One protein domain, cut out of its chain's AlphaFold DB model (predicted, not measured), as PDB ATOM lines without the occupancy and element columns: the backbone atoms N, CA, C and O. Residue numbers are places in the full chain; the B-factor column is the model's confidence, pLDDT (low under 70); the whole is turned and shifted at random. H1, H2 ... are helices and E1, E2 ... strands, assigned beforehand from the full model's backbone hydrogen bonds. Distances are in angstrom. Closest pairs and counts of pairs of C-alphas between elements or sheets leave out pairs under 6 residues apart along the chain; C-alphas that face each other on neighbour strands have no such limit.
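This is residues 104 to 145 of the 453 residues of an uncharacterized protein of Staphylococcus equorum (UniProt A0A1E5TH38). Look first at the small strand hairpin of E1 and E2; the short helix H1 lies loosely between it and the longer helix H2, with few contacts. The 42 printed residues hold H1, H2, E1 and E2 in that order, with an antiparallel sheet E1 - E2; the class is mixed, helices and strands. The whole is compact and rounded, with a radius of gyration of the C-alphas of 9.7 A and spans of 23 by 23 by 14 A.

Find E1 at residues 133 to 136 and E2 at 141 to 144, ending at C-alpha 144 (97.156, 136.718, 161.676). H1, residues 104 to 111, begins at C-alpha 104 (96.606, 145.106, 159.836) and is 10.9 A long; H2, residues 116 to 127, is 16.5 A long.

In the hairpin E1 and E2, N 134 and O 143 are 2.8 A apart, within hydrogen-bond range. The closest C-alphas of H1 and E1, Asp 111 and Asn 136, are 7.7 A apart. H1 and H2, a helical hairpin, only just touch, with 3 pairs of C-alphas within 8 A; the closest are Phe 109 and Gln 119, at 6.3 A. They run opposite ways at a shallow tilt of 11 degrees. H2 and E2 are apart. Every O i to N i+4 pair in H1 and H2 is within hydrogen-bond range.

The C-alphas farthest apart, of Phe 128 and Asn 139, are 25.4 A apart. The printed part has no cut, and its three links are tight. Look for pLDDT under 70 at residue 104 and residues 137 to 145.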
ATOM      1  N   THR A 104      95.895 145.961 158.879       69.31
ATOM      2  CA  THR A 104      96.606 145.106 159.836       69.31
ATOM      3  C   THR A 104      97.909 145.751 160.291       69.31
ATOM      4  O   THR A 104      98.138 145.905 161.486       69.31
ATOM      5  N   GLU A 105      98.737 146.191 159.346       73.56
ATOM      6  CA  GLU A 105     100.009 146.848 159.637       73.56
ATOM      7  C   GLU A 105      99.777 148.146 160.408       73.56
ATOM      8  O   GLU A 105     100.450 148.402 161.403       73.56
ATOM      9  N   LYS A 106      98.771 148.936 160.005       76.44
ATOM     10  CA  LYS A 106      98.419 150.174 160.703       76.44
ATOM     11  C   LYS A 106      98.011 149.919 162.155       76.44
ATOM     12  O   LYS A 106      98.494 150.630 163.027       76.44
ATOM     13  N   LYS A 107      97.180 148.902 162.419       77.75
ATOM     14  CA  LYS A 107      96.787 148.528 163.786       77.75
ATOM     15  C   LYS A 107      98.016 148.213 164.649       77.75
ATOM     16  O   LYS A 107      98.147 148.757 165.736       77.75
ATOM     17  N   ILE A 108      98.943 147.408 164.131       80.44
ATOM     18  CA  ILE A 108     100.177 147.031 164.841       80.44
ATOM     19  C   ILE A 108     101.052 148.261 165.109       80.44
ATOM     20  O   ILE A 108     101.589 148.426 166.201       80.44
ATOM     21  N   PHE A 109     101.194 149.159 164.132       82.56
ATOM     22  CA  PHE A 109     101.944 150.398 164.343       82.56
ATOM     23  C   PHE A 109     101.286 151.321 165.371       82.56
ATOM     24  O   PHE A 109     102.008 151.943 166.156       82.56
ATOM     25  N   ASP A 110      99.953 151.400 165.379       83.56
ATOM     26  CA  ASP A 110      99.182 152.192 166.338       83.56
ATOM     27  C   ASP A 110      99.344 151.648 167.771       83.56
ATOM     28  O   ASP A 110      99.516 152.444 168.700       83.56
ATOM     29  N   ASP A 111      99.397 150.321 167.941       83.62
ATOM     30  CA  ASP A 111      99.667 149.657 169.227       83.62
ATOM     31  C   ASP A 111     101.044 150.052 169.800       83.62
ATOM     32  O   ASP A 111     101.214 150.187 171.012       83.62
ATOM     33  N   HIS A 112     102.019 150.342 168.932       85.19
ATOM     34  CA  HIS A 112     103.381 150.730 169.314       85.19
ATOM     35  C   HIS A 112     103.705 152.218 169.086       85.19
ATOM     36  O   HIS A 112     104.875 152.600 169.113       85.19
ATOM     37  N   LYS A 113     102.701 153.092 168.920       84.94
ATOM     38  CA  LYS A 113     102.892 154.523 168.580       84.94
ATOM     39  C   LYS A 113     103.813 155.322 169.507       84.94
ATOM     40  O   LYS A 113     104.385 156.322 169.090       84.94
ATOM     41  N   ASN A 114     103.950 154.887 170.760       86.19
ATOM     42  CA  ASN A 114     104.777 155.545 171.772       86.19
ATOM     43  C   ASN A 114     106.172 154.904 171.927       86.19
ATOM     44  O   ASN A 114     106.927 155.313 172.806       86.19
ATOM     45  N   ASN A 115     106.522 153.904 171.110       84.50
ATOM     46  CA  ASN A 115     107.806 153.205 171.165       84.50
ATOM     47  C   ASN A 115     108.478 153.182 169.775       84.50
ATOM     48  O   ASN A 115     108.323 152.214 169.026       84.50
ATOM     49  N   PRO A 116     109.252 154.229 169.423       84.81
ATOM     50  CA  PRO A 116     109.879 154.351 168.105       84.81
ATOM     51  C   PRO A 116     110.848 153.212 167.761       84.81
ATOM     52  O   PRO A 116     110.948 152.819 166.602       84.81
ATOM     53  N   GLN A 117     111.546 152.661 168.759       80.19
ATOM     54  CA  GLN A 117     112.462 151.534 168.554       80.19
ATOM     55  C   GLN A 117     111.697 150.263 168.172       80.19
ATOM     56  O   GLN A 117     112.066 149.583 167.216       80.19
ATOM     57  N   ALA A 118     110.597 149.974 168.874       81.94
ATOM     58  CA  ALA A 118     109.728 148.855 168.528       81.94
ATOM     59  C   ALA A 118     109.115 149.034 167.134       81.94
ATOM     60  O   ALA A 118     109.069 148.075 166.370       81.94
ATOM     61  N   GLN A 119     108.699 150.253 166.770       84.81
ATOM     62  CA  GLN A 119     108.138 150.527 165.445       84.81
ATOM     63  C   GLN A 119     109.133 150.269 164.306       84.81
ATOM     64  O   GLN A 119     108.754 149.622 163.334       84.81
ATOM     65  N   ASP A 120     110.390 150.709 164.426       82.56
ATOM     66  CA  ASP A 120     111.422 150.440 163.408       82.56
ATOM     67  C   ASP A 120     111.638 148.930 163.208       82.56
ATOM     68  O   ASP A 120     111.695 148.430 162.080       82.56
ATOM     69  N   MET A 121     111.703 148.178 164.309       82.38
ATOM     70  CA  MET A 121     111.885 146.729 164.266       82.38
ATOM     71  C   MET A 121     110.656 146.010 163.682       82.38
ATOM     72  O   MET A 121     110.798 145.130 162.831       82.38
ATOM     73  N   LEU A 122     109.448 146.419 164.078       84.50
ATOM     74  CA  LEU A 122     108.186 145.877 163.567       84.50
ATOM     75  C   LEU A 122     107.992 146.169 162.082       84.50
ATOM     76  O   LEU A 122     107.552 145.286 161.353       84.50
ATOM     77  N   GLU A 123     108.364 147.359 161.611       85.12
ATOM     78  CA  GLU A 123     108.292 147.702 160.190       85.12
ATOM     79  C   GLU A 123     109.101 146.722 159.348       85.12
ATOM     80  O   GLU A 123     108.586 146.160 158.381       85.12
ATOM     81  N   LYS A 124     110.342 146.449 159.761       85.50
ATOM     82  CA  LYS A 124     111.191 145.450 159.108       85.50
ATOM     83  C   LYS A 124     110.512 144.086 159.133       85.50
ATOM     84  O   LYS A 124     110.375 143.444 158.096       85.50
ATOM     85  N   PHE A 125     110.049 143.634 160.292       82.69
ATOM     86  CA  PHE A 125     109.426 142.320 160.398       82.69
ATOM     87  C   PHE A 125     108.170 142.163 159.540       82.69
ATOM     88  O   PHE A 125     108.007 141.119 158.910       82.69
ATOM     89  N   LEU A 126     107.333 143.193 159.444       81.31
ATOM     90  CA  LEU A 126     106.158 143.195 158.575       81.31
ATOM     91  C   LEU A 126     106.557 143.198 157.094       81.31
ATOM     92  O   LEU A 126     106.068 142.370 156.326       81.31
ATOM     93  N   GLU A 127     107.499 144.054 156.688       81.94
ATOM     94  CA  GLU A 127     107.957 144.130 155.294       81.94
ATOM     95  C   GLU A 127     108.669 142.855 154.823       81.94
ATOM     96  O   GLU A 127     108.581 142.499 153.649       81.94
ATOM     97  N   PHE A 128     109.354 142.143 155.717       80.50
ATOM     98  CA  PHE A 128     109.981 140.853 155.417       80.50
ATOM     99  C   PHE A 128     109.051 139.654 155.657       80.50
ATOM    100  O   PHE A 128     109.451 138.523 155.376       80.50
ATOM    101  N   GLY A 129     107.832 139.869 156.170       79.00
ATOM    102  CA  GLY A 129     106.901 138.802 156.546       79.00
ATOM    103  C   GLY A 129     107.514 137.820 157.547       79.00
ATOM    104  O   GLY A 129     107.449 136.608 157.339       79.00
ATOM    105  N   ALA A 130     108.205 138.335 158.566       78.88
ATOM    106  CA  ALA A 130     109.015 137.560 159.502       78.88
ATOM    107  C   ALA A 130     108.194 136.722 160.496       78.88
ATOM    108  O   ALA A 130     108.732 135.762 161.040       78.88
ATOM    109  N   PHE A 131     106.915 137.050 160.705       75.12
ATOM    110  CA  PHE A 131     106.028 136.323 161.614       75.12
ATOM    111  C   PHE A 131     104.662 136.081 160.980       75.12
ATOM    112  O   PHE A 131     104.172 136.907 160.210       75.12
ATOM    113  N   ASP A 132     104.027 134.979 161.371       71.31
ATOM    114  CA  ASP A 132     102.705 134.587 160.876       71.31
ATOM    115  C   ASP A 132     101.560 135.154 161.733       71.31
ATOM    116  O   ASP A 132     100.400 135.143 161.318       71.31
ATOM    117  N   MET A 133     101.868 135.648 162.937       73.38
ATOM    118  CA  MET A 133     100.902 136.202 163.888       73.38
ATOM    119  C   MET A 133     101.527 137.321 164.730       73.38
ATOM    120  O   MET A 133     102.720 137.300 165.022       73.38
ATOM    121  N   TYR A 134     100.693 138.263 165.161       78.44
ATOM    122  CA  TYR A 134     100.989 139.285 166.164       78.44
ATOM    123  C   TYR A 134      99.977 139.172 167.298       78.44
ATOM    124  O   TYR A 134      98.781 139.022 167.041       78.44
ATOM    125  N   VAL A 135     100.458 139.240 168.535       74.75
ATOM    126  CA  VAL A 135      99.625 139.199 169.738       74.75
ATOM    127  C   VAL A 135      99.848 140.488 170.508       74.75
ATOM    128  O   VAL A 135     100.963 140.759 170.950       74.75
ATOM    129  N   ASN A 136      98.783 141.262 170.688       73.69
ATOM    130  CA  ASN A 136      98.790 142.384 171.608       73.69
ATOM    131  C   ASN A 136      98.430 141.854 173.003       73.69
ATOM    132  O   ASN A 136      97.340 141.336 173.230       73.69
ATOM    133  N   ILE A 137      99.388 141.918 173.929       69.38
ATOM    134  CA  ILE A 137      99.242 141.338 175.272       69.38
ATOM    135  C   ILE A 137      98.249 142.146 176.118       69.38
ATOM    136  O   ILE A 137      97.527 141.560 176.925       69.38
ATOM    137  N   ASP A 138      98.169 143.461 175.904       68.75
ATOM    138  CA  ASP A 138      97.363 144.371 176.725       68.75
ATOM    139  C   ASP A 138      95.862 144.138 176.533       68.75
ATOM    140  O   ASP A 138      95.082 144.235 177.481       68.75
ATOM    141  N   ASN A 139      95.449 143.808 175.309       67.88
ATOM    142  CA  ASN A 139      94.049 143.551 174.962       67.88
ATOM    143  C   ASN A 139      93.768 142.099 174.535       67.88
ATOM    144  O   ASN A 139      92.619 141.771 174.255       67.88
ATOM    145  N   GLN A 140      94.785 141.232 174.527       61.66
ATOM    146  CA  GLN A 140      94.717 139.833 174.080       61.66
ATOM    147  C   GLN A 140      94.278 139.654 172.614       61.66
ATOM    148  O   GLN A 140      93.856 138.563 172.223       61.66
ATOM    149  N   ASP A 141      94.404 140.691 171.781       64.88
ATOM    150  CA  ASP A 141      94.070 140.600 170.363       64.88
ATOM    151  C   ASP A 141      95.137 139.815 169.599       64.88
ATOM    152  O   ASP A 141      96.329 140.129 169.634       64.88
ATOM    153  N   VAL A 142      94.686 138.834 168.818       65.12
ATOM    154  CA  VAL A 142      95.539 138.054 167.916       65.12
ATOM    155  C   VAL A 142      95.253 138.458 166.477       65.12
ATOM    156  O   VAL A 142      94.124 138.373 165.998       65.12
ATOM    157  N   THR A 143      96.296 138.876 165.767       68.94
ATOM    158  CA  THR A 143      96.223 139.290 164.367       68.94
ATOM    159  C   THR A 143      97.077 138.360 163.515       68.94
ATOM    160  O   THR A 143      98.296 138.317 163.668       68.94
ATOM    161  N   LYS A 144      96.445 137.594 162.618       66.25
ATOM    162  CA  LYS A 144      97.156 136.718 161.676       66.25
ATOM    163  C   LYS A 144      97.731 137.545 160.519       66.25
ATOM    164  O   LYS A 144      97.028 138.376 159.946       66.25
ATOM    165  N   MET A 145      98.990 137.299 160.168       68.38
ATOM    166  CA  MET A 145      99.661 137.957 159.045       68.38
ATOM    167  C   MET A 145      99.347 137.269 157.720       68.38
ATOM    168  O   MET A 145      99.022 136.081 157.666       68.38
TER     169      MET A 145